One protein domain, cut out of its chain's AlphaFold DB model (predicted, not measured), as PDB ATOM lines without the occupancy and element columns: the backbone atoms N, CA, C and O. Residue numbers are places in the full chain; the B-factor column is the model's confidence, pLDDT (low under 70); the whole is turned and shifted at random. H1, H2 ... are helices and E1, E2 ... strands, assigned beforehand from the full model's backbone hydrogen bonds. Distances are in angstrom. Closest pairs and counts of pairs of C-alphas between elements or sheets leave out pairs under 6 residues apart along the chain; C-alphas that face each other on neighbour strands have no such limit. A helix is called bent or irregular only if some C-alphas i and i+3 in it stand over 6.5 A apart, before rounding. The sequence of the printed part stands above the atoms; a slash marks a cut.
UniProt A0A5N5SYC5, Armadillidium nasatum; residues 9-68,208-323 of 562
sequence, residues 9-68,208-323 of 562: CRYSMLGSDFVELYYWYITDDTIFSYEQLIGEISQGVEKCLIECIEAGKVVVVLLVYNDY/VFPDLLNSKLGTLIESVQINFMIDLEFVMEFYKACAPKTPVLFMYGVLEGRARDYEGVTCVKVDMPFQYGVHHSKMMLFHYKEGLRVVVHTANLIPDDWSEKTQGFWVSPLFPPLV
ATOM      1  N   CYS A   9       1.351 -19.138  30.843       29.11
ATOM      2  CA  CYS A   9       1.535 -18.252  31.995       29.11
ATOM      3  C   CYS A   9       3.016 -17.838  32.077       29.11
ATOM      4  O   CYS A   9       3.902 -18.678  31.905       29.11
ATOM      5  N   ARG A  10       3.307 -16.554  32.327       30.67
ATOM      6  CA  ARG A  10       4.654 -16.091  32.698       30.67
ATOM      7  C   ARG A  10       4.582 -15.254  33.969       30.67
ATOM      8  O   ARG A  10       3.838 -14.280  34.032       30.67
ATOM      9  N   TYR A  11       5.430 -15.608  34.926       30.45
ATOM     10  CA  TYR A  11       5.661 -14.857  36.155       30.45
ATOM     11  C   TYR A  11       6.747 -13.801  35.913       30.45
ATOM     12  O   TYR A  11       7.784 -14.103  35.319       30.45
ATOM     13  N   SER A  12       6.528 -12.567  36.367       31.47
ATOM     14  CA  SER A  12       7.528 -11.494  36.309       31.47
ATOM     15  C   SER A  12       7.560 -10.724  37.628       31.47
ATOM     16  O   SER A  12       6.512 -10.410  38.194       31.47
ATOM     17  N   MET A  13       8.768 -10.429  38.124       25.98
ATOM     18  CA  MET A  13       8.973  -9.614  39.323       25.98
ATOM     19  C   MET A  13       8.970  -8.123  38.969       25.98
ATOM     20  O   MET A  13       9.813  -7.653  38.206       25.98
ATOM     21  N   LEU A  14       8.076  -7.363  39.601       29.67
ATOM     22  CA  LEU A  14       8.098  -5.900  39.631       29.67
ATOM     23  C   LEU A  14       8.290  -5.463  41.092       29.67
ATOM     24  O   LEU A  14       7.344  -5.122  41.793       29.67
ATOM     25  N   GLY A  15       9.536  -5.500  41.570       44.69
ATOM     26  CA  GLY A  15       9.851  -5.267  42.984       44.69
ATOM     27  C   GLY A  15       9.657  -6.521  43.846       44.69
ATOM     28  O   GLY A  15       9.954  -7.619  43.390       44.69
ATOM     29  N   SER A  16       9.214  -6.362  45.101       27.25
ATOM     30  CA  SER A  16       9.024  -7.471  46.059       27.25
ATOM     31  C   SER A  16       7.761  -8.308  45.833       27.25
ATOM     32  O   SER A  16       7.549  -9.265  46.573       27.25
ATOM     33  N   ASP A  17       6.935  -7.956  44.848       30.03
ATOM     34  CA  ASP A  17       5.631  -8.574  44.622       30.03
ATOM     35  C   ASP A  17       5.579  -9.234  43.230       30.03
ATOM     36  O   ASP A  17       6.059  -8.683  42.232       30.03
ATOM     37  N   PHE A  18       5.007 -10.441  43.176       31.48
ATOM     38  CA  PHE A  18       4.795 -11.211  41.948       31.48
ATOM     39  C   PHE A  18       3.450 -10.836  41.318       31.48
ATOM     40  O   PHE A  18       2.434 -10.793  42.007       31.48
ATOM     41  N   VAL A  19       3.432 -10.605  40.002       31.58
ATOM     42  CA  VAL A  19       2.197 -10.402  39.233       31.58
ATOM     43  C   VAL A  19       2.062 -11.536  38.220       31.58
ATOM     44  O   VAL A  19       2.982 -11.795  37.442       31.58
ATOM     45  N   GLU A  20       0.915 -12.215  38.239       31.45
ATOM     46  CA  GLU A  20       0.557 -13.278  37.298       31.45
ATOM     47  C   GLU A  20      -0.414 -12.705  36.251       31.45
ATOM     48  O   GLU A  20      -1.443 -12.130  36.603       31.45
ATOM     49  N   LEU A  21      -0.068 -12.797  34.962       33.91
ATOM     50  CA  LEU A  21      -0.824 -12.170  33.869       33.91
ATOM     51  C   LEU A  21      -1.228 -13.206  32.818       33.91
ATOM     52  O   LEU A  21      -0.382 -13.929  32.290       33.91
ATOM     53  N   TYR A  22      -2.516 -13.213  32.467       32.72
ATOM     54  CA  TYR A  22      -3.078 -14.030  31.391       32.72
ATOM     55  C   TYR A  22      -3.541 -13.132  30.238       32.72
ATOM     56  O   TYR A  22      -4.276 -12.170  30.455       32.72
ATOM     57  N   TYR A  23      -3.158 -13.470  29.005       36.22
ATOM     58  CA  TYR A  23      -3.533 -12.726  27.798       36.22
ATOM     59  C   TYR A  23      -4.484 -13.551  26.932       36.22
ATOM     60  O   TYR A  23      -4.248 -14.737  26.708       36.22
ATOM     61  N   TRP A  24      -5.525 -12.908  26.398       33.97
ATOM     62  CA  TRP A  24      -6.409 -13.490  25.389       33.97
ATOM     63  C   TRP A  24      -6.450 -12.569  24.167       33.97
ATOM     64  O   TRP A  24      -6.841 -11.408  24.267       33.97
ATOM     65  N   TYR A  25      -6.033 -13.094  23.013       33.38
ATOM     66  CA  TYR A  25      -6.098 -12.430  21.710       33.38
ATOM     67  C   TYR A  25      -7.167 -13.116  20.857       33.38
ATOM     68  O   TYR A  25      -7.216 -14.343  20.805       33.38
ATOM     69  N   ILE A  26      -7.983 -12.342  20.141       31.45
ATOM     70  CA  ILE A  26      -8.803 -12.869  19.042       31.45
ATOM     71  C   ILE A  26      -8.384 -12.149  17.759       31.45
ATOM     72  O   ILE A  26      -8.971 -11.125  17.428       31.45
ATOM     73  N   THR A  27      -7.353 -12.669  17.080       31.73
ATOM     74  CA  THR A  27      -7.256 -12.827  15.609       31.73
ATOM     75  C   THR A  27      -6.101 -13.764  15.262       31.73
ATOM     76  O   THR A  27      -5.054 -13.678  15.905       31.73
ATOM     77  N   ASP A  28      -6.269 -14.553  14.202       35.44
ATOM     78  CA  ASP A  28      -5.199 -15.293  13.529       35.44
ATOM     79  C   ASP A  28      -4.039 -14.349  13.112       35.44
ATOM     80  O   ASP A  28      -4.256 -13.222  12.653       35.44
ATOM     81  N   ASP A  29      -2.810 -14.830  13.320       32.97
ATOM     82  CA  ASP A  29      -1.539 -14.409  12.702       32.97
ATOM     83  C   ASP A  29      -0.745 -13.184  13.209       32.97
ATOM     84  O   ASP A  29       0.127 -12.688  12.494       32.97
ATOM     85  N   THR A  30      -0.902 -12.694  14.446       32.88
ATOM     86  CA  THR A  30       0.180 -11.856  15.035       32.88
ATOM     87  C   THR A  30       0.208 -11.874  16.564       32.88
ATOM     88  O   THR A  30      -0.744 -11.441  17.209       32.88
ATOM     89  N   ILE A  31       1.322 -12.343  17.137       36.03
ATOM     90  CA  ILE A  31       1.589 -12.408  18.582       36.03
ATOM     91  C   ILE A  31       2.668 -11.367  18.909       36.03
ATOM     92  O   ILE A  31       3.774 -11.453  18.381       36.03
ATOM     93  N   PHE A  32       2.365 -10.404  19.781       33.62
ATOM     94  CA  PHE A  32       3.370  -9.507  20.366       33.62
ATOM     95  C   PHE A  32       3.844 -10.077  21.708       33.62
ATOM     96  O   PHE A  32       3.024 -10.540  22.503       33.62
ATOM     97  N   SER A  33       5.151 -10.048  21.985       34.50
ATOM     98  CA  SER A  33       5.670 -10.424  23.308       34.50
ATOM     99  C   SER A  33       5.367  -9.337  24.352       34.50
ATOM    100  O   SER A  33       5.214  -8.168  24.011       34.50
ATOM    101  N   TYR A  34       5.304  -9.690  25.643       35.75
ATOM    102  CA  TYR A  34       5.084  -8.730  26.743       35.75
ATOM    103  C   TYR A  34       6.106  -7.581  26.761       35.75
ATOM    104  O   TYR A  34       5.751  -6.446  27.049       35.75
ATOM    105  N   GLU A  35       7.366  -7.851  26.414       34.94
ATOM    106  CA  GLU A  35       8.426  -6.836  26.356       34.94
ATOM    107  C   GLU A  35       8.242  -5.883  25.165       34.94
ATOM    108  O   GLU A  35       8.443  -4.678  25.311       34.94
ATOM    109  N   GLN A  36       7.771  -6.395  24.019       36.06
ATOM    110  CA  GLN A  36       7.355  -5.565  22.882       36.06
ATOM    111  C   GLN A  36       6.116  -4.742  23.232       36.06
ATOM    112  O   GLN A  36       6.085  -3.544  22.973       36.06
ATOM    113  N   LEU A  37       5.131  -5.356  23.889       36.91
ATOM    114  CA  LEU A  37       3.898  -4.695  24.280       36.91
ATOM    115  C   LEU A  37       4.164  -3.617  25.334       36.91
ATOM    116  O   LEU A  37       3.683  -2.522  25.149       36.91
ATOM    117  N   ILE A  38       4.957  -3.849  26.386       35.53
ATOM    118  CA  ILE A  38       5.296  -2.839  27.414       35.53
ATOM    119  C   ILE A  38       6.175  -1.714  26.843       35.53
ATOM    120  O   ILE A  38       5.951  -0.538  27.150       35.53
ATOM    121  N   GLY A  39       7.135  -2.055  25.975       32.53
ATOM    122  CA  GLY A  39       7.949  -1.081  25.246       32.53
ATOM    123  C   GLY A  39       7.098  -0.165  24.362       32.53
ATOM    124  O   GLY A  39       7.219   1.058  24.451       32.53
ATOM    125  N   GLU A  40       6.165  -0.734  23.596       36.47
ATOM    126  CA  GLU A  40       5.208   0.012  22.769       36.47
ATOM    127  C   GLU A  40       4.088   0.683  23.585       36.47
ATOM    128  O   GLU A  40       3.654   1.778  23.238       36.47
ATOM    129  N   ILE A  41       3.670   0.106  24.716       38.16
ATOM    130  CA  ILE A  41       2.674   0.650  25.654       38.16
ATOM    131  C   ILE A  41       3.198   1.975  26.201       38.16
ATOM    132  O   ILE A  41       2.513   2.990  26.108       38.16
ATOM    133  N   SER A  42       4.444   2.018  26.681       36.03
ATOM    134  CA  SER A  42       5.038   3.245  27.229       36.03
ATOM    135  C   SER A  42       5.148   4.398  26.215       36.03
ATOM    136  O   SER A  42       5.232   5.556  26.615       36.03
ATOM    137  N   GLN A  43       5.089   4.101  24.910       38.84
ATOM    138  CA  GLN A  43       5.208   5.082  23.821       38.84
ATOM    139  C   GLN A  43       3.947   5.189  22.939       38.84
ATOM    140  O   GLN A  43       3.944   5.944  21.963       38.84
ATOM    141  N   GLY A  44       2.870   4.456  23.249       48.28
ATOM    142  CA  GLY A  44       1.800   4.249  22.277       48.28
ATOM    143  C   GLY A  44       0.631   3.344  22.670       48.28
ATOM    144  O   GLY A  44      -0.064   2.934  21.744       48.28
ATOM    145  N   VAL A  45       0.340   3.074  23.961       51.69
ATOM    146  CA  VAL A  45      -0.847   2.264  24.378       51.69
ATOM    147  C   VAL A  45      -2.086   2.636  23.574       51.69
ATOM    148  O   VAL A  45      -2.791   1.786  23.041       51.69
ATOM    149  N   GLU A  46      -2.345   3.938  23.484       56.81
ATOM    150  CA  GLU A  46      -3.538   4.429  22.824       56.81
ATOM    151  C   GLU A  46      -3.492   4.182  21.317       56.81
ATOM    152  O   GLU A  46      -4.503   3.799  20.742       56.81
ATOM    153  N   LYS A  47      -2.320   4.317  20.685       61.59
ATOM    154  CA  LYS A  47      -2.127   3.969  19.272       61.59
ATOM    155  C   LYS A  47      -2.432   2.487  19.040       61.59
ATOM    156  O   LYS A  47      -3.196   2.192  18.130       61.59
ATOM    157  N   CYS A  48      -1.892   1.581  19.855       57.22
ATOM    158  CA  CYS A  48      -2.150   0.144  19.722       57.22
ATOM    159  C   CYS A  48      -3.641  -0.170  19.913       57.22
ATOM    160  O   CYS A  48      -4.228  -0.876  19.099       57.22
ATOM    161  N   LEU A  49      -4.287   0.417  20.932       58.50
ATOM    162  CA  LEU A  49      -5.730   0.274  21.153       58.50
ATOM    163  C   LEU A  49      -6.545   0.787  19.960       58.50
ATOM    164  O   LEU A  49      -7.458   0.107  19.503       58.50
ATOM    165  N   ILE A  50      -6.199   1.966  19.438       60.09
ATOM    166  CA  ILE A  50      -6.804   2.561  18.242       60.09
ATOM    167  C   ILE A  50      -6.644   1.627  17.039       60.09
ATOM    168  O   ILE A  50      -7.629   1.346  16.365       60.09
ATOM    169  N   GLU A  51      -5.439   1.121  16.776       62.69
ATOM    170  CA  GLU A  51      -5.155   0.232  15.644       62.69
ATOM    171  C   GLU A  51      -5.904  -1.106  15.771       62.69
ATOM    172  O   GLU A  51      -6.445  -1.601  14.780       62.69
ATOM    173  N   CYS A  52      -6.022  -1.659  16.982       54.09
ATOM    174  CA  CYS A  52      -6.843  -2.840  17.244       54.09
ATOM    175  C   CYS A  52      -8.332  -2.573  16.991       54.09
ATOM    176  O   CYS A  52      -8.979  -3.363  16.302       54.09
ATOM    177  N   ILE A  53      -8.861  -1.446  17.487       58.31
ATOM    178  CA  ILE A  53     -10.249  -1.030  17.242       58.31
ATOM    179  C   ILE A  53     -10.490  -0.867  15.737       58.31
ATOM    180  O   ILE A  53     -11.466  -1.399  15.217       58.31
ATOM    181  N   GLU A  54      -9.597  -0.188  15.012       57.38
ATOM    182  CA  GLU A  54      -9.724   0.009  13.561       57.38
ATOM    183  C   GLU A  54      -9.696  -1.301  12.771       57.38
ATOM    184  O   GLU A  54     -10.401  -1.427  11.769       57.38
ATOM    185  N   ALA A  55      -8.903  -2.273  13.212       52.91
ATOM    186  CA  ALA A  55      -8.813  -3.585  12.587       52.91
ATOM    187  C   ALA A  55      -9.987  -4.517  12.956       52.91
ATOM    188  O   ALA A  55      -9.990  -5.676  12.543       52.91
ATOM    189  N   GLY A  56     -10.974  -4.042  13.730       45.44
ATOM    190  CA  GLY A  56     -12.085  -4.861  14.219       45.44
ATOM    191  C   GLY A  56     -11.644  -5.940  15.213       45.44
ATOM    192  O   GLY A  56     -12.365  -6.914  15.419       45.44
ATOM    193  N   LYS A  57     -10.457  -5.786  15.815       41.34
ATOM    194  CA  LYS A  57      -9.886  -6.734  16.772       41.34
ATOM    195  C   LYS A  57     -10.385  -6.395  18.174       41.34
ATOM    196  O   LYS A  57     -10.300  -5.251  18.621       41.34
ATOM    197  N   VAL A  58     -10.916  -7.393  18.878       39.31
ATOM    198  CA  VAL A  58     -11.371  -7.246  20.268       39.31
ATOM    199  C   VAL A  58     -10.145  -7.280  21.173       39.31
ATOM    200  O   VAL A  58      -9.463  -8.298  21.251       39.31
ATOM    201  N   VAL A  59      -9.866  -6.172  21.859       39.38
ATOM    202  CA  VAL A  59      -8.833  -6.131  22.898       39.38
ATOM    203  C   VAL A  59      -9.478  -6.515  24.227       39.38
ATOM    204  O   VAL A  59     -10.323  -5.780  24.738       39.38
ATOM    205  N   VAL A  60      -9.076  -7.655  24.784       34.56
ATOM    206  CA  VAL A  60      -9.325  -8.004  26.187       34.56
ATOM    207  C   VAL A  60      -8.039  -7.695  26.950       34.56
ATOM    208  O   VAL A  60      -7.070  -8.446  26.877       34.56
ATOM    209  N   VAL A  61      -8.000  -6.548  27.634       35.66
ATOM    210  CA  VAL A  61      -6.907  -6.218  28.560       35.66
ATOM    211  C   VAL A  61      -7.298  -6.744  29.937       35.66
ATOM    212  O   VAL A  61      -7.885  -6.001  30.714       35.66
ATOM    213  N   LEU A  62      -6.982  -8.010  30.225       30.70
ATOM    214  CA  LEU A  62      -7.196  -8.593  31.553       30.70
ATOM    215  C   LEU A  62      -6.108  -8.118  32.521       30.70
ATOM    216  O   LEU A  62      -4.937  -8.472  32.379       30.70
ATOM    217  N   LEU A  63      -6.502  -7.334  33.524       32.19
ATOM    218  CA  LEU A  63      -5.662  -7.019  34.684       32.19
ATOM    219  C   LEU A  63      -6.075  -7.929  35.847       32.19
ATOM    220  O   LEU A  63      -7.017  -7.620  36.574       32.19
ATOM    221  N   VAL A  64      -5.369  -9.047  36.040       28.11
ATOM    222  CA  VAL A  64      -5.529  -9.875  37.245       28.11
ATOM    223  C   VAL A  64      -4.486  -9.444  38.274       28.11
ATOM    224  O   VAL A  64      -3.286  -9.560  38.047       28.11
ATOM    225  N   TYR A  65      -4.955  -8.923  39.407       28.03
ATOM    226  CA  TYR A  65      -4.142  -8.676  40.595       28.03
ATOM    227  C   TYR A  65      -4.473  -9.778  41.604       28.03
ATOM    228  O   TYR A  65      -5.558  -9.765  42.181       28.03
ATOM    229  N   ASN A  66      -3.579 -10.751  41.788       28.53
ATOM    230  CA  ASN A  66      -3.686 -11.701  42.891       28.53
ATOM    231  C   ASN A  66      -2.705 -11.283  43.982       28.53
ATOM    232  O   ASN A  66      -1.495 -11.426  43.836       28.53
ATOM    233  N   ASP A  67      -3.245 -10.783  45.091       28.91
ATOM    234  CA  ASP A  67      -2.499 -10.562  46.326       28.91
ATOM    235  C   ASP A  67      -2.275 -11.927  47.005       28.91
ATOM    236  O   ASP A  67      -2.962 -12.308  47.951       28.91
ATOM    237  N   TYR A  68      -1.377 -12.737  46.439       29.23
ATOM    238  CA  TYR A  68      -0.976 -14.025  47.004       29.23
ATOM    239  C   TYR A  68       0.434 -13.899  47.580       29.23
ATOM    240  O   TYR A  68       1.439 -14.178  46.933       29.23
ATOM    241  N   VAL A 208     -26.434  10.027  32.000       83.81
ATOM    242  CA  VAL A 208     -25.516  10.332  33.105       83.81
ATOM    243  C   VAL A 208     -24.495   9.204  33.257       83.81
ATOM    244  O   VAL A 208     -24.724   8.098  32.778       83.81
ATOM    245  N   PHE A 209     -23.365   9.457  33.926       85.81
ATOM    246  CA  PHE A 209     -22.291   8.459  34.051       85.81
ATOM    247  C   PHE A 209     -22.777   7.096  34.597       85.81
ATOM    248  O   PHE A 209     -22.457   6.081  33.980       85.81
ATOM    249  N   PRO A 210     -23.622   7.031  35.652       87.75
ATOM    250  CA  PRO A 210     -24.179   5.761  36.136       87.75
ATOM    251  C   PRO A 210     -24.958   4.945  35.101       87.75
ATOM    252  O   PRO A 210     -25.006   3.722  35.215       87.75
ATOM    253  N   ASP A 211     -25.558   5.583  34.090       85.62
ATOM    254  CA  ASP A 211     -26.290   4.860  33.045       85.62
ATOM    255  C   ASP A 211     -25.345   3.951  32.240       85.62
ATOM    256  O   ASP A 211     -25.765   2.891  31.783       85.62
ATOM    257  N   LEU A 212     -24.064   4.327  32.115       89.69
ATOM    258  CA  LEU A 212     -23.027   3.558  31.414       89.69
ATOM    259  C   LEU A 212     -22.501   2.366  32.228       89.69
ATOM    260  O   LEU A 212     -21.934   1.445  31.652       89.69
ATOM    261  N   LEU A 213     -22.707   2.374  33.548       91.19
ATOM    262  CA  LEU A 213     -22.351   1.280  34.460       91.19
ATOM    263  C   LEU A 213     -23.556   0.408  34.829       91.19
ATOM    264  O   LEU A 213     -23.476  -0.432  35.724       91.19
ATOM    265  N   ASN A 214     -24.705   0.634  34.193       87.38
ATOM    266  CA  ASN A 214     -25.925  -0.070  34.541       87.38
ATOM    267  C   ASN A 214     -25.784  -1.569  34.245       87.38
ATOM    268  O   ASN A 214     -25.480  -1.956  33.119       87.38
ATOM    269  N   SER A 215     -26.098  -2.419  35.224       86.75
ATOM    270  CA  SER A 215     -26.020  -3.880  35.089       86.75
ATOM    271  C   SER A 215     -26.916  -4.457  33.987       86.75
ATOM    272  O   SER A 215     -26.677  -5.563  33.513       86.75
ATOM    273  N   LYS A 216     -27.924  -3.709  33.515       87.94
ATOM    274  CA  LYS A 216     -28.728  -4.092  32.342       87.94
ATOM    275  C   LYS A 216     -27.949  -4.040  31.023       87.94
ATOM    276  O   LYS A 216     -28.429  -4.592  30.037       87.94
ATOM    277  N   LEU A 217     -26.796  -3.369  30.973       85.25
ATOM    278  CA  LEU A 217     -25.941  -3.321  29.781       85.25
ATOM    279  C   LEU A 217     -25.069  -4.572  29.611       85.25
ATOM    280  O   LEU A 217     -24.555  -4.780  28.506       85.25
ATOM    281  N   GLY A 218     -24.928  -5.372  30.673       83.38
ATOM    282  CA  GLY A 218     -24.133  -6.594  30.746       83.38
ATOM    283  C   GLY A 218     -23.522  -6.795  32.137       83.38
ATOM    284  O   GLY A 218     -23.510  -5.887  32.973       83.38
ATOM    285  N   THR A 219     -22.968  -7.980  32.374       86.06
ATOM    286  CA  THR A 219     -22.219  -8.312  33.590       86.06
ATOM    287  C   THR A 219     -20.791  -7.792  33.454       86.06
ATOM    288  O   THR A 219     -19.956  -8.445  32.826       86.06
ATOM    289  N   LEU A 220     -20.514  -6.601  33.991       87.44
ATOM    290  CA  LEU A 220     -19.226  -5.926  33.812       87.44
ATOM    291  C   LEU A 220     -18.094  -6.683  34.529       87.44
ATOM    292  O   LEU A 220     -18.145  -6.865  35.744       87.44
ATOM    293  N   ILE A 221     -17.085  -7.105  33.763       85.12
ATOM    294  CA  ILE A 221     -15.879  -7.783  34.254       85.12
ATOM    295  C   ILE A 221     -14.820  -6.744  34.599       85.12
ATOM    296  O   ILE A 221     -14.331  -6.734  35.719       85.12
ATOM    297  N   GLU A 222     -14.512  -5.847  33.664       86.38
ATOM    298  CA  GLU A 222     -13.474  -4.819  33.798       86.38
ATOM    299  C   GLU A 222     -13.729  -3.663  32.823       86.38
ATOM    300  O   GLU A 222     -14.556  -3.757  31.905       86.38
ATOM    301  N   SER A 223     -13.030  -2.544  33.015       88.31
ATOM    302  CA  SER A 223     -13.169  -1.399  32.114       88.31
ATOM    303  C   SER A 223     -11.899  -0.573  31.947       88.31
ATOM    304  O   SER A 223     -11.065  -0.489  32.847       88.31
ATOM    305  N   VAL A 224     -11.786   0.088  30.794       89.12
ATOM    306  CA  VAL A 224     -10.737   1.066  30.493       89.12
ATOM    307  C   VAL A 224     -11.375   2.434  30.287       89.12
ATOM    308  O   VAL A 224     -12.337   2.569  29.535       89.12
ATOM    309  N   GLN A 225     -10.821   3.448  30.938       94.50
ATOM    310  CA  GLN A 225     -11.241   4.842  30.892       94.50
ATOM    311  C   GLN A 225     -10.100   5.682  30.313       94.50
ATOM    312  O   GLN A 225      -9.114   5.962  30.992       94.50
ATOM    313  N   ILE A 226     -10.225   6.084  29.051       93.38
ATOM    314  CA  ILE A 226      -9.242   6.906  28.335       93.38
ATOM    315  C   ILE A 226      -9.742   8.340  28.358       93.38
ATOM    316  O   ILE A 226     -10.798   8.637  27.795       93.38
ATOM    317  N   ASN A 227      -9.028   9.231  29.046       96.56
ATOM    318  CA  ASN A 227      -9.474  10.608  29.199       96.56
ATOM    319  C   ASN A 227      -8.333  11.620  29.396       96.56
ATOM    320  O   ASN A 227      -7.235  11.286  29.825       96.56
ATOM    321  N   PHE A 228      -8.593  12.902  29.135       93.75
ATOM    322  CA  PHE A 228      -7.618  13.954  29.409       93.75
ATOM    323  C   PHE A 228      -7.513  14.252  30.908       93.75
ATOM    324  O   PHE A 228      -6.423  14.127  31.461       93.75
ATOM    325  N   MET A 229      -8.620  14.623  31.565       93.81
ATOM    326  CA  MET A 229      -8.654  14.909  33.008       93.81
ATOM    327  C   MET A 229      -9.548  13.914  33.736       93.81
ATOM    328  O   MET A 229     -10.674  13.659  33.299       93.81
ATOM    329  N   ILE A 230      -9.046  13.394  34.853       96.19
ATOM    330  CA  ILE A 230      -9.738  12.404  35.676       96.19
ATOM    331  C   ILE A 230      -9.650  12.817  37.142       96.19
ATOM    332  O   ILE A 230      -8.553  12.964  37.676       96.19
ATOM    333  N   ASP A 231     -10.809  12.967  37.775       97.00
ATOM    334  CA  ASP A 231     -10.976  13.029  39.223       97.00
ATOM    335  C   ASP A 231     -11.404  11.638  39.708       97.00
ATOM    336  O   ASP A 231     -12.516  11.175  39.432       97.00
ATOM    337  N   LEU A 232     -10.491  10.938  40.390       96.44
ATOM    338  CA  LEU A 232     -10.749   9.577  40.859       96.44
ATOM    339  C   LEU A 232     -11.857   9.522  41.909       96.44
ATOM    340  O   LEU A 232     -12.613   8.557  41.908       96.44
ATOM    341  N   GLU A 233     -11.981  10.516  42.792       95.88
ATOM    342  CA  GLU A 233     -13.038  10.511  43.810       95.88
ATOM    343  C   GLU A 233     -14.409  10.557  43.134       95.88
ATOM    344  O   GLU A 233     -15.243   9.681  43.369       95.88
ATOM    345  N   PHE A 234     -14.582  11.487  42.194       94.69
ATOM    346  CA  PHE A 234     -15.808  11.632  41.414       94.69
ATOM    347  C   PHE A 234     -16.204  10.353  40.662       94.69
ATOM    348  O   PHE A 234     -17.350   9.911  40.739       94.69
ATOM    349  N   VAL A 235     -15.277   9.741  39.919       95.75
ATOM    350  CA  VAL A 235     -15.605   8.563  39.098       95.75
ATOM    351  C   VAL A 235     -15.827   7.329  39.960       95.75
ATOM    352  O   VAL A 235     -16.768   6.562  39.727       95.75
ATOM    353  N   MET A 236     -14.973   7.121  40.963       96.00
ATOM    354  CA  MET A 236     -15.025   5.915  41.779       96.00
ATOM    355  C   MET A 236     -16.253   5.880  42.687       96.00
ATOM    356  O   MET A 236     -16.680   4.787  43.054       96.00
ATOM    357  N   GLU A 237     -16.881   7.016  43.008       94.25
ATOM    358  CA  GLU A 237     -18.207   7.027  43.642       94.25
ATOM    359  C   GLU A 237     -19.258   6.283  42.802       94.25
ATOM    360  O   GLU A 237     -20.034   5.493  43.349       94.25
ATOM    361  N   PHE A 238     -19.253   6.448  41.475       92.88
ATOM    362  CA  PHE A 238     -20.186   5.737  40.599       92.88
ATOM    363  C   PHE A 238     -19.856   4.251  40.474       92.88
ATOM    364  O   PHE A 238     -20.767   3.426  40.524       92.88
ATOM    365  N   TYR A 239     -18.576   3.887  40.374       94.75
ATOM    366  CA  TYR A 239     -18.173   2.476  40.370       94.75
ATOM    367  C   TYR A 239     -18.556   1.779  41.675       94.75
ATOM    368  O   TYR A 239     -19.182   0.726  41.641       94.75
ATOM    369  N   LYS A 240     -18.285   2.399  42.832       92.81
ATOM    370  CA  LYS A 240     -18.693   1.866  44.142       92.81
ATOM    371  C   LYS A 240     -20.201   1.613  44.223       92.81
ATOM    372  O   LYS A 240     -20.614   0.639  44.845       92.81
ATOM    373  N   ALA A 241     -21.010   2.476  43.609       90.38
ATOM    374  CA  ALA A 241     -22.464   2.365  43.631       90.38
ATOM    375  C   ALA A 241     -23.030   1.365  42.606       90.38
ATOM    376  O   ALA A 241     -24.013   0.688  42.903       90.38
ATOM    377  N   CYS A 242     -22.455   1.291  41.404       91.62
ATOM    378  CA  CYS A 242     -23.060   0.595  40.261       91.62
ATOM    379  C   CYS A 242     -22.329  -0.686  39.842       91.62
ATOM    380  O   CYS A 242     -22.974  -1.617  39.365       91.62
ATOM    381  N   ALA A 243     -21.011  -0.741  40.018       89.12
ATOM    382  CA  ALA A 243     -20.148  -1.839  39.588       89.12
ATOM    383  C   ALA A 243     -19.011  -2.056  40.612       89.12
ATOM    384  O   ALA A 243     -17.836  -1.806  40.322       89.12
ATOM    385  N   PRO A 244     -19.351  -2.429  41.864       88.50
ATOM    386  CA  PRO A 244     -18.366  -2.545  42.928       88.50
ATOM    387  C   PRO A 244     -17.362  -3.660  42.616       88.50
ATOM    388  O   PRO A 244     -17.747  -4.728  42.148       88.50
ATOM    389  N   LYS A 245     -16.087  -3.424  42.949       83.12
ATOM    390  CA  LYS A 245     -14.955  -4.350  42.739       83.12
ATOM    391  C   LYS A 245     -14.584  -4.633  41.279       83.12
ATOM    392  O   LYS A 245     -13.706  -5.452  41.042       83.12
ATOM    393  N   THR A 246     -15.213  -3.975  40.307       87.00
ATOM    394  CA  THR A 246     -14.789  -4.060  38.906       87.00
ATOM    395  C   THR A 246     -13.399  -3.432  38.751       87.00
ATOM    396  O   THR A 246     -13.253  -2.256  39.092       87.00
ATOM    397  N   PRO A 247     -12.394  -4.153  38.217       89.94
ATOM    398  CA  PRO A 247     -11.106  -3.567  37.880       89.94
ATOM    399  C   PRO A 247     -11.235  -2.454  36.833       89.94
ATOM    400  O   PRO A 247     -11.981  -2.576  35.853       89.94
ATOM    401  N   VAL A 248     -10.508  -1.355  37.037       89.69
ATOM    402  CA  VAL A 248     -10.543  -0.186  36.147       89.69
ATOM    403  C   VAL A 248      -9.138   0.301  35.825       89.69
ATOM    404  O   VAL A 248      -8.361   0.637  36.719       89.69
ATOM    405  N   LEU A 249      -8.839   0.411  34.532       87.38
ATOM    406  CA  LEU A 249      -7.652   1.094  34.024       87.38
ATOM    407  C   LEU A 249      -8.009   2.518  33.590       87.38
ATOM    408  O   LEU A 249      -8.815   2.711  32.687       87.38
ATOM    409  N   PHE A 250      -7.354   3.517  34.170       89.19
ATOM    410  CA  PHE A 250      -7.446   4.913  33.759       89.19
ATOM    411  C   PHE A 250      -6.211   5.324  32.959       89.19
ATOM    412  O   PHE A 250      -5.106   5.341  33.496       89.19
ATOM    413  N   MET A 251      -6.390   5.713  31.700       87.44
ATOM    414  CA  MET A 251      -5.356   6.369  30.898       87.44
ATOM    415  C   MET A 251      -5.597   7.875  30.918       87.44
ATOM    416  O   MET A 251      -6.665   8.326  30.498       87.44
ATOM    417  N   TYR A 252      -4.636   8.650  31.430       91.12
ATOM    418  CA  TYR A 252      -4.856  10.059  31.762       91.12
ATOM    419  C   TYR A 252      -3.777  11.011  31.235       91.12
ATOM    420  O   TYR A 252      -2.603  10.663  31.140       91.12
ATOM    421  N   GLY A 253      -4.173  12.262  30.973       88.94
ATOM    422  CA  GLY A 253      -3.237  13.384  30.824       88.94
ATOM    423  C   GLY A 253      -2.993  14.119  32.149       88.94
ATOM    424  O   GLY A 253      -1.857  14.446  32.497       88.94
ATOM    425  N   VAL A 254      -4.061  14.336  32.922       91.38
ATOM    426  CA  VAL A 254      -4.069  14.951  34.255       91.38
ATOM    427  C   VAL A 254      -4.924  14.099  35.195       91.38
ATOM    428  O   VAL A 254      -6.045  13.730  34.847       91.38
ATOM    429  N   LEU A 255      -4.399  13.813  36.386       94.31
ATOM    430  CA  LEU A 255      -5.058  12.996  37.406       94.31
ATOM    431  C   LEU A 255      -5.186  13.768  38.718       94.31
ATOM    432  O   LEU A 255      -4.209  14.349  39.196       94.31
ATOM    433  N   GLU A 256      -6.371  13.716  39.309       94.56
ATOM    434  CA  GLU A 256      -6.659  14.108  40.683       94.56
ATOM    435  C   GLU A 256      -7.040  12.864  41.503       94.56
ATOM    436  O   GLU A 256      -7.795  12.002  41.051       94.56
ATOM    437  N   GLY A 257      -6.475  12.750  42.708       93.19
ATOM    438  CA  GLY A 257      -6.559  11.551  43.545       93.19
ATOM    439  C   GLY A 257      -5.379  10.587  43.362       93.19
ATOM    440  O   GLY A 257      -4.425  10.863  42.631       93.19
ATOM    441  N   ARG A 258      -5.404   9.453  44.076       89.75
ATOM    442  CA  ARG A 258      -4.342   8.433  44.029       89.75
ATOM    443  C   ARG A 258      -4.945   7.049  43.817       89.75
ATOM    444  O   ARG A 258      -5.806   6.640  44.586       89.75
ATOM    445  N   ALA A 259      -4.429   6.309  42.834       85.69
ATOM    446  CA  ALA A 259      -4.898   4.959  42.502       85.69
ATOM    447  C   ALA A 259      -4.904   4.014  43.717       85.69
ATOM    448  O   ALA A 259      -5.898   3.351  43.966       85.69
ATOM    449  N   ARG A 260      -3.843   4.051  44.541       88.00
ATOM    450  CA  ARG A 260      -3.689   3.226  45.759       88.00
ATOM    451  C   ARG A 260      -4.800   3.379  46.803       88.00
ATOM    452  O   ARG A 260      -4.873   2.575  47.722       88.00
ATOM    453  N   ASP A 261      -5.601   4.440  46.711       92.38
ATOM    454  CA  ASP A 261      -6.721   4.673  47.623       92.38
ATOM    455  C   ASP A 261      -7.956   3.821  47.226       92.38
ATOM    456  O   ASP A 261      -8.971   3.837  47.924       92.38
ATOM    457  N   TYR A 262      -7.876   3.065  46.118       90.69
ATOM    458  CA  TYR A 262      -8.949   2.247  45.559       90.69
ATOM    459  C   TYR A 262      -8.438   0.859  45.139       90.69
ATOM    460  O   TYR A 262      -7.461   0.732  44.405       90.69
ATOM    461  N   GLU A 263      -9.127  -0.193  45.576       87.69
ATOM    462  CA  GLU A 263      -8.849  -1.572  45.161       87.69
ATOM    463  C   GLU A 263      -9.220  -1.784  43.682       87.69
ATOM    464  O   GLU A 263     -10.251  -1.287  43.223       87.69
ATOM    465  N   GLY A 264      -8.384  -2.512  42.933       83.69
ATOM    466  CA  GLY A 264      -8.628  -2.820  41.518       83.69
ATOM    467  C   GLY A 264      -8.478  -1.632  40.558       83.69
ATOM    468  O   GLY A 264      -8.914  -1.722  39.412       83.69
ATOM    469  N   VAL A 265      -7.886  -0.515  40.994       89.12
ATOM    470  CA  VAL A 265      -7.696   0.683  40.162       89.12
ATOM    471  C   VAL A 265      -6.243   0.835  39.727       89.12
ATOM    472  O   VAL A 265      -5.342   0.993  40.550       89.12
ATOM    473  N   THR A 266      -6.038   0.906  38.415       84.19
ATOM    474  CA  THR A 266      -4.746   1.201  37.789       84.19
ATOM    475  C   THR A 266      -4.828   2.537  37.062       84.19
ATOM    476  O   THR A 266      -5.818   2.831  36.397       84.19
ATOM    477  N   CYS A 267      -3.793   3.373  37.163       85.31
ATOM    478  CA  CYS A 267      -3.732   4.648  36.447       85.31
ATOM    479  C   CYS A 267      -2.411   4.775  35.685       85.31
ATOM    480  O   CYS A 267      -1.341   4.724  36.289       85.31
ATOM    481  N   VAL A 268      -2.490   5.011  34.379       83.31
ATOM    482  CA  VAL A 268      -1.350   5.180  33.473       83.31
ATOM    483  C   VAL A 268      -1.385   6.585  32.888       83.31
ATOM    484  O   VAL A 268      -2.359   6.988  32.252       83.31
ATOM    485  N   LYS A 269      -0.312   7.345  33.110       85.56
ATOM    486  CA  LYS A 269      -0.140   8.645  32.466       85.56
ATOM    487  C   LYS A 269       0.242   8.427  31.007       85.56
ATOM    488  O   LYS A 269       1.136   7.636  30.730       85.56
ATOM    489  N   VAL A 270      -0.399   9.149  30.097       83.69
ATOM    490  CA  VAL A 270      -0.025   9.147  28.681       83.69
ATOM    491  C   VAL A 270       0.950  10.286  28.422       83.69
ATOM    492  O   VAL A 270       0.613  11.464  28.580       83.69
ATOM    493  N   ASP A 271       2.169   9.929  28.030       82.81
ATOM    494  CA  ASP A 271       3.202  10.895  27.688       82.81
ATOM    495  C   ASP A 271       3.047  11.380  26.243       82.81
ATOM    496  O   ASP A 271       2.806  10.610  25.313       82.81
ATOM    497  N   MET A 272       3.179  12.695  26.049       88.75
ATOM    498  CA  MET A 272       3.028  13.318  24.735       88.75
ATOM    499  C   MET A 272       4.394  13.512  24.071       88.75
ATOM    500  O   MET A 272       5.222  14.251  24.609       88.75
ATOM    501  N   PRO A 273       4.625  12.945  22.872       84.75
ATOM    502  CA  PRO A 273       5.935  13.007  22.219       84.75
ATOM    503  C   PRO A 273       6.264  14.381  21.620       84.75
ATOM    504  O   PRO A 273       7.417  14.656  21.292       84.75
ATOM    505  N   PHE A 274       5.273  15.267  21.465       90.25
ATOM    506  CA  PHE A 274       5.460  16.578  20.846       90.25
ATOM    507  C   PHE A 274       4.976  17.708  21.746       90.25
ATOM    508  O   PHE A 274       3.909  17.638  22.357       90.25
ATOM    509  N   GLN A 275       5.722  18.815  21.741       86.75
ATOM    510  CA  GLN A 275       5.280  20.051  22.378       86.75
ATOM    511  C   GLN A 275       3.929  20.504  21.820       86.75
ATOM    512  O   GLN A 275       3.679  20.441  20.607       86.75
ATOM    513  N   TYR A 276       3.087  21.008  22.723       86.31
ATOM    514  CA  TYR A 276       1.710  21.425  22.447       86.31
ATOM    515  C   TYR A 276       0.784  20.286  21.974       86.31
ATOM    516  O   TYR A 276      -0.342  20.555  21.562       86.31
ATOM    517  N   GLY A 277       1.241  19.029  22.020       88.38
ATOM    518  CA  GLY A 277       0.396  17.849  21.894       88.38
ATOM    519  C   GLY A 277      -0.372  17.572  23.185       88.38
ATOM    520  O   GLY A 277       0.109  17.885  24.276       88.38
ATOM    521  N   VAL A 278      -1.566  16.992  23.062       90.62
ATOM    522  CA  VAL A 278      -2.431  16.652  24.200       90.62
ATOM    523  C   VAL A 278      -2.993  15.234  24.044       90.62
ATOM    524  O   VAL A 278      -3.390  14.844  22.947       90.62
ATOM    525  N   HIS A 279      -3.062  14.486  25.149       91.88
ATOM    526  CA  HIS A 279      -3.853  13.260  25.261       91.88
ATOM    527  C   HIS A 279      -5.321  13.656  25.428       91.88
ATOM    528  O   HIS A 279      -5.735  14.018  26.530       91.88
ATOM    529  N   HIS A 280      -6.080  13.728  24.333       95.38
ATOM    530  CA  HIS A 280      -7.384  14.392  24.336       95.38
ATOM    531  C   HIS A 280      -8.567  13.462  24.021       95.38
ATOM    532  O   HIS A 280      -9.722  13.858  24.234       95.38
ATOM    533  N   SER A 281      -8.283  12.215  23.644       91.56
ATOM    534  CA  SER A 281      -9.255  11.132  23.525       91.56
ATOM    535  C   SER A 281     -10.085  10.937  24.785       91.56
ATOM    536  O   SER A 281      -9.626  11.125  25.913       91.56
ATOM    537  N   LYS A 282     -11.354  10.602  24.559       96.25
ATOM    538  CA  LYS A 282     -12.390  10.417  25.578       96.25
ATOM    539  C   LYS A 282     -13.192   9.192  25.187       96.25
ATOM    540  O   LYS A 282     -14.140   9.268  24.400       96.25
ATOM    541  N   MET A 283     -12.711   8.049  25.647       91.38
ATOM    542  CA  MET A 283     -13.201   6.746  25.236       91.38
ATOM    543  C   MET A 283     -13.285   5.812  26.435       91.38
ATOM    544  O   MET A 283     -12.433   5.850  27.319       91.38
ATOM    545  N   MET A 284     -14.305   4.963  26.449       90.94
ATOM    546  CA  MET A 284     -14.474   3.920  27.451       90.94
ATOM    547  C   MET A 284     -14.563   2.568  26.759       90.94
ATOM    548  O   MET A 284     -15.260   2.431  25.749       90.94
ATOM    549  N   LEU A 285     -13.888   1.576  27.322       85.56
ATOM    550  CA  LEU A 285     -14.033   0.176  26.950       85.56
ATOM    551  C   LEU A 285     -14.663  -0.543  28.135       85.56
ATOM    552  O   LEU A 285     -14.118  -0.513  29.235       85.56
ATOM    553  N   PHE A 286     -15.809  -1.169  27.912       84.81
ATOM    554  CA  PHE A 286     -16.488  -1.974  28.918       84.81
ATOM    555  C   PHE A 286     -16.481  -3.426  28.470       84.81
ATOM    556  O   PHE A 286     -17.144  -3.774  27.487       84.81
ATOM    557  N   HIS A 287     -15.718  -4.250  29.180       83.12
ATOM    558  CA  HIS A 287     -15.673  -5.685  28.965       83.12
ATOM    559  C   HIS A 287     -16.678  -6.345  29.905       83.12
ATOM    560  O   HIS A 287     -16.547  -6.314  31.126       83.12
ATOM    561  N   TYR A 288     -17.711  -6.922  29.311       79.69
ATOM    562  CA  TYR A 288     -18.740  -7.695  29.978       79.69
ATOM    563  C   TYR A 288     -18.524  -9.184  29.720       79.69
ATOM    564  O   TYR A 288     -17.965  -9.566  28.692       79.69
ATOM    565  N   LYS A 289     -19.082 -10.039  30.580       77.75
ATOM    566  CA  LYS A 289     -19.163 -11.488  30.326       77.75
ATOM    567  C   LYS A 289     -19.808 -11.800  28.973       77.75
ATOM    568  O   LYS A 289     -19.472 -12.791  28.332       77.75
ATOM    569  N   GLU A 290     -20.751 -10.963  28.559       82.75
ATOM    570  CA  GLU A 290     -21.502 -11.099  27.321       82.75
ATOM    571  C   GLU A 290     -20.801 -10.459  26.120       82.75
ATOM    572  O   GLU A 290     -21.231 -10.720  25.004       82.75
ATOM    573  N   GLY A 291     -19.760  -9.637  26.311       75.38
ATOM    574  CA  GLY A 291     -18.996  -9.044  25.214       75.38
ATOM    575  C   GLY A 291     -18.353  -7.692  25.494       75.38
ATOM    576  O   GLY A 291     -18.253  -7.257  26.633       75.38
ATOM    577  N   LEU A 292     -17.917  -7.001  24.437       76.25
ATOM    578  CA  LEU A 292     -17.255  -5.693  24.535       76.25
ATOM    579  C   LEU A 292     -18.179  -4.563  24.064       76.25
ATOM    580  O   LEU A 292     -18.862  -4.692  23.043       76.25
ATOM    581  N   ARG A 293     -18.150  -3.432  24.773       81.62
ATOM    582  CA  ARG A 293     -18.774  -2.174  24.352       81.62
ATOM    583  C   ARG A 293     -17.754  -1.049  24.341       81.62
ATOM    584  O   ARG A 293     -16.986  -0.893  25.287       81.62
ATOM    585  N   VAL A 294     -17.809  -0.241  23.293       82.62
ATOM    586  CA  VAL A 294     -16.997   0.965  23.138       82.62
ATOM    587  C   VAL A 294     -17.901   2.179  23.304       82.62
ATOM    588  O   VAL A 294     -18.995   2.241  22.739       82.62
ATOM    589  N   VAL A 295     -17.445   3.156  24.080       88.50
ATOM    590  CA  VAL A 295     -18.100   4.456  24.223       88.50
ATOM    591  C   VAL A 295     -17.128   5.533  23.787       88.50
ATOM    592  O   VAL A 295     -16.062   5.652  24.374       88.50
ATOM    593  N   VAL A 296     -17.495   6.346  22.800       87.38
ATOM    594  CA  VAL A 296     -16.745   7.560  22.437       87.38
ATOM    595  C   VAL A 296     -17.548   8.758  22.910       87.38
ATOM    596  O   VAL A 296     -18.726   8.890  22.580       87.38
ATOM    597  N   HIS A 297     -16.942   9.631  23.706       93.81
ATOM    598  CA  HIS A 297     -17.641  10.756  24.321       93.81
ATOM    599  C   HIS A 297     -16.791  12.026  24.328       93.81
ATOM    600  O   HIS A 297     -15.676  12.045  23.822       93.81
ATOM    601  N   THR A 298     -17.332  13.126  24.854       94.56
ATOM    602  CA  THR A 298     -16.627  14.424  24.864       94.56
ATOM    603  C   THR A 298     -16.353  14.980  26.254       94.56
ATOM    604  O   THR A 298     -15.647  15.980  26.373       94.56
ATOM    605  N   ALA A 299     -16.860  14.328  27.300       92.94
ATOM    606  CA  ALA A 299     -16.690  14.749  28.688       92.94
ATOM    607  C   ALA A 299     -15.347  14.320  29.287       92.94
ATOM    608  O   ALA A 299     -14.938  13.170  29.155       92.94
ATOM    609  N   ASN A 300     -14.678  15.224  29.991       95.31
ATOM    610  CA  ASN A 300     -13.670  14.840  30.967       95.31
ATOM    611  C   ASN A 300     -14.319  14.118  32.150       95.31
ATOM    612  O   ASN A 300     -15.505  14.310  32.413       95.31
ATOM    613  N   LEU A 301     -13.566  13.295  32.872       96.19
ATOM    614  CA  LEU A 301     -14.084  12.572  34.032       96.19
ATOM    615  C   LEU A 301     -13.941  13.406  35.311       96.19
ATOM    616  O   LEU A 301     -13.264  13.010  36.252       96.19
ATOM    617  N   ILE A 302     -14.567  14.585  35.309       92.31
ATOM    618  CA  ILE A 302     -14.599  15.536  36.429       92.31
ATOM    619  C   ILE A 302     -16.031  16.060  36.623       92.31
ATOM    620  O   ILE A 302     -16.756  16.168  35.627       92.31
ATOM    621  N   PRO A 303     -16.451  16.451  37.841       87.12
ATOM    622  CA  PRO A 303     -17.830  16.882  38.111       87.12
ATOM    623  C   PRO A 303     -18.339  17.979  37.162       87.12
ATOM    624  O   PRO A 303     -19.472  17.944  36.672       87.12
ATOM    625  N   ASP A 304     -17.467  18.933  36.854       83.94
ATOM    626  CA  ASP A 304     -17.748  20.087  36.005       83.94
ATOM    627  C   ASP A 304     -18.206  19.694  34.597       83.94
ATOM    628  O   ASP A 304     -19.056  20.364  34.008       83.94
ATOM    629  N   ASP A 305     -17.678  18.593  34.058       87.25
ATOM    630  CA  ASP A 305     -17.967  18.150  32.697       87.25
ATOM    631  C   ASP A 305     -19.274  17.349  32.571       87.25
ATOM    632  O   ASP A 305     -19.768  17.155  31.456       87.25
ATOM    633  N   TRP A 306     -19.855  16.933  33.698       86.25
ATOM    634  CA  TRP A 306     -21.060  16.096  33.774       86.25
ATOM    635  C   TRP A 306     -22.272  16.808  34.384       86.25
ATOM    636  O   TRP A 306     -23.347  16.219  34.471       86.25
ATOM    637  N   SER A 307     -22.118  18.068  34.795       81.06
ATOM    638  CA  SER A 307     -23.182  18.850  35.430       81.06
ATOM    639  C   SER A 307     -24.023  19.627  34.411       81.06
ATOM    640  O   SER A 307     -25.162  19.258  34.137       81.06
ATOM    641  N   GLU A 308     -23.481  20.695  33.817       78.62
ATOM    642  CA  GLU A 308     -24.274  21.636  33.004       78.62
ATOM    643  C   GLU A 308     -23.740  21.838  31.574       78.62
ATOM    644  O   GLU A 308     -24.055  22.846  30.933       78.62
ATOM    645  N   LYS A 309     -22.932  20.894  31.053       83.44
ATOM    646  CA  LYS A 309     -22.284  21.029  29.730       83.44
ATOM    647  C   LYS A 309     -23.190  20.407  28.690       83.44
ATOM    648  O   LYS A 309     -23.858  19.405  28.950       83.44
ATOM    649  N   THR A 310     -23.092  20.894  27.460       89.75
ATOM    650  CA  THR A 310     -23.494  20.059  26.329       89.75
ATOM    651  C   THR A 310     -22.335  19.141  25.950       89.75
ATOM    652  O   THR A 310     -21.330  19.603  25.405       89.75
ATOM    653  N   GLN A 311     -22.483  17.850  26.257       90.50
ATOM    654  CA  GLN A 311     -21.579  16.761  25.864       90.50
ATOM    655  C   GLN A 311     -22.261  15.846  24.844       90.50
ATOM    656  O   GLN A 311     -23.488  15.816  24.748       90.50
ATOM    657  N   GLY A 312     -21.460  15.082  24.107       89.31
ATOM    658  CA  GLY A 312     -21.933  14.018  23.231       89.31
ATOM    659  C   GLY A 312     -21.425  12.658  23.682       89.31
ATOM    660  O   GLY A 312     -20.322  12.547  24.218       89.31
ATOM    661  N   PHE A 313     -22.240  11.639  23.424       89.75
ATOM    662  CA  PHE A 313     -21.923  10.237  23.655       89.75
ATOM    663  C   PHE A 313     -22.318   9.429  22.428       89.75
ATOM    664  O   PHE A 313     -23.428   9.562  21.911       89.75
ATOM    665  N   TRP A 314     -21.414   8.564  22.005       87.31
ATOM    666  CA  TRP A 314     -21.711   7.405  21.196       87.31
ATOM    667  C   TRP A 314     -21.517   6.165  22.052       87.31
ATOM    668  O   TRP A 314     -20.458   6.004  22.652       87.31
ATOM    669  N   VAL A 315     -22.518   5.292  22.089       85.38
ATOM    670  CA  VAL A 315     -22.460   4.011  22.792       85.38
ATOM    671  C   VAL A 315     -22.651   2.913  21.754       85.38
ATOM    672  O   VAL A 315     -23.682   2.881  21.080       85.38
ATOM    673  N   SER A 316     -21.665   2.033  21.594       79.06
ATOM    674  CA  SER A 316     -21.744   0.948  20.617       79.06
ATOM    675  C   SER A 316     -22.782  -0.111  21.017       79.06
ATOM    676  O   SER A 316     -23.091  -0.245  22.206       79.06
ATOM    677  N   PRO A 317     -23.272  -0.942  20.076       76.56
ATOM    678  CA  PRO A 317     -23.835  -2.257  20.387       76.56
ATOM    679  C   PRO A 317     -22.819  -3.161  21.109       76.56
ATOM    680  O   PRO A 317     -21.630  -2.838  21.184       76.56
ATOM    681  N   LEU A 318     -23.291  -4.291  21.640       68.38
ATOM    682  CA  LEU A 318     -22.437  -5.337  22.215       68.38
ATOM    683  C   LEU A 318     -21.775  -6.116  21.064       68.38
ATOM    684  O   LEU A 318     -22.503  -6.600  20.204       68.38
ATOM    685  N   PHE A 319     -20.438  -6.204  21.042       65.69
ATOM    686  CA  PHE A 319     -19.633  -6.673  19.895       65.69
ATOM    687  C   PHE A 319     -19.901  -5.864  18.609       65.69
ATOM    688  O   PHE A 319     -20.741  -6.235  17.790       65.69
ATOM    689  N   PRO A 320     -19.243  -4.711  18.422       52.25
ATOM    690  CA  PRO A 320     -19.701  -3.729  17.447       52.25
ATOM    691  C   PRO A 320     -19.485  -4.171  15.985       52.25
ATOM    692  O   PRO A 320     -18.345  -4.443  15.607       52.25
ATOM    693  N   PRO A 321     -20.502  -4.096  15.100       49.34
ATOM    694  CA  PRO A 321     -20.252  -3.663  13.731       49.34
ATOM    695  C   PRO A 321     -19.858  -2.183  13.813       49.34
ATOM    696  O   PRO A 321     -20.646  -1.333  14.236       49.34
ATOM    697  N   LEU A 322     -18.595  -1.874  13.536       52.19
ATOM    698  CA  LEU A 322     -18.069  -0.540  13.797       52.19
ATOM    699  C   LEU A 322     -18.613   0.470  12.774       52.19
ATOM    700  O   LEU A 322     -18.420   0.329  11.566       52.19
ATOM    701  N   VAL A 323     -19.233   1.540  13.286       64.50
ATOM    702  CA  VAL A 323     -19.221   2.855  12.624       64.50
ATOM    703  C   VAL A 323     -17.782   3.214  12.253       64.50
ATOM    704  O   VAL A 323     -16.832   2.719  12.863       64.50
TER     705      VAL A 323
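AT A GLANCE: This is residues 9 to 68 and 208 to 323 of the 562 residues of a protein of Armadillidium nasatum (UniProt A0A5N5SYC5). A twisted sheet of six strands has the helix H3 over one face, while the first stretch of the printed part, residues 9 to 68, forms a loosely joined wing that holds the strands E1 to E4 and a sharply bent helix, H1, and comes near the sheet through E4, close to E8 and E9, with E1 and E2 far out from it. The short helices H2 and H4 lie near H3, and a long loop, residues 270 to 282, reaches as far as 25 A from the mean of the C-alphas. The printed part has 176 residues, with named elements in the order E1 E2 E3 H1 E4 H2 E5 H3 E6 E7 E8 E9 H4 E10, of mixed class. The large sheet, order E7 E6 E5 E8 E9 E10, is mixed; the whole is compact, with a radius of gyration of the C-alphas of 16.3 A and spans of 47 by 41 by 39 A.

HOW THE PARTS SIT: E1, residues 10 to 14, and E2, residues 17 to 21, form an antiparallel hairpin, with no N and O pair within hydrogen-bond range. E2 runs on into E3, residues 24 to 26, at 25 degrees; E3 and E4, residues 58 to 60, meet only at a point. H1, residues 34 to 54, was assigned as one helix by its hydrogen bonds but is bent: C-alphas 43 and 46 are 8.8 A apart. Its arms H1a, 34 to 43, and H1b, 46 to 54, are only just about perpendicular, at 73 degrees. H2, residues 209 to 212, and H3, residues 232 to 242, only just touch, with 3 pairs of C-alphas within 8 A, Pro 210 and Phe 238 closest at 6.0 A. E5, residues 220 to 231, H3 and E6, residues 248 to 256, form a strand-helix-strand unit, two parallel neighbour strands with a helix between, whose crossover is right-handed; N 251 and O 225 are 2.8 A apart. H3 is on the sheet. E7, residues 265 to 269, is parallel to E6, N 268 to O 250 at 2.8 A. E8, residues 283 to 288, is antiparallel to E5, N 224 to O 285 at 2.9 A, and forms a hairpin with E9, residues 291 to 297, N 286 to O 293 at 2.9 A. H4, residues 303 to 307, is close to but not clearly touching H3, the closest C-alphas, Phe 234 and Pro 303, 6.5 A apart. E10, residues 313 to 315, is antiparallel to E9, N 314 to O 296 at 2.8 A. Every O i to N i+4 pair is within hydrogen-bond range in H1b and H4, 5 of 6 in H1a and 6 of 7 in H3; H2 is too short for one.

IN THESE COORDINATES: E1 begins at C-alpha 10, (4.654, -16.091, 32.698). E5 is 21.4 A long and bends by 119 degrees at residue 228; E6, 15.5 A, bends by 115 degrees at residue 253. E9 is 19.9 A, E8 16.2 A and H3 15.3 A long. E10 ends at C-alpha 315, (-22.460, 4.011, 22.792).

THE WHOLE: The C-alphas farthest apart are those of Arg 10 and Glu 308, 47.5 A. Residues 69 to 207 are not printed, and C-alphas 68 and 208 are 37.3 A apart across the cut. Of the links printed whole, E7 to E8 is long, with 13 residues. The mean pLDDT of the printed part is 70.3; residues 9 to 68 and 318 to 323 are under 70.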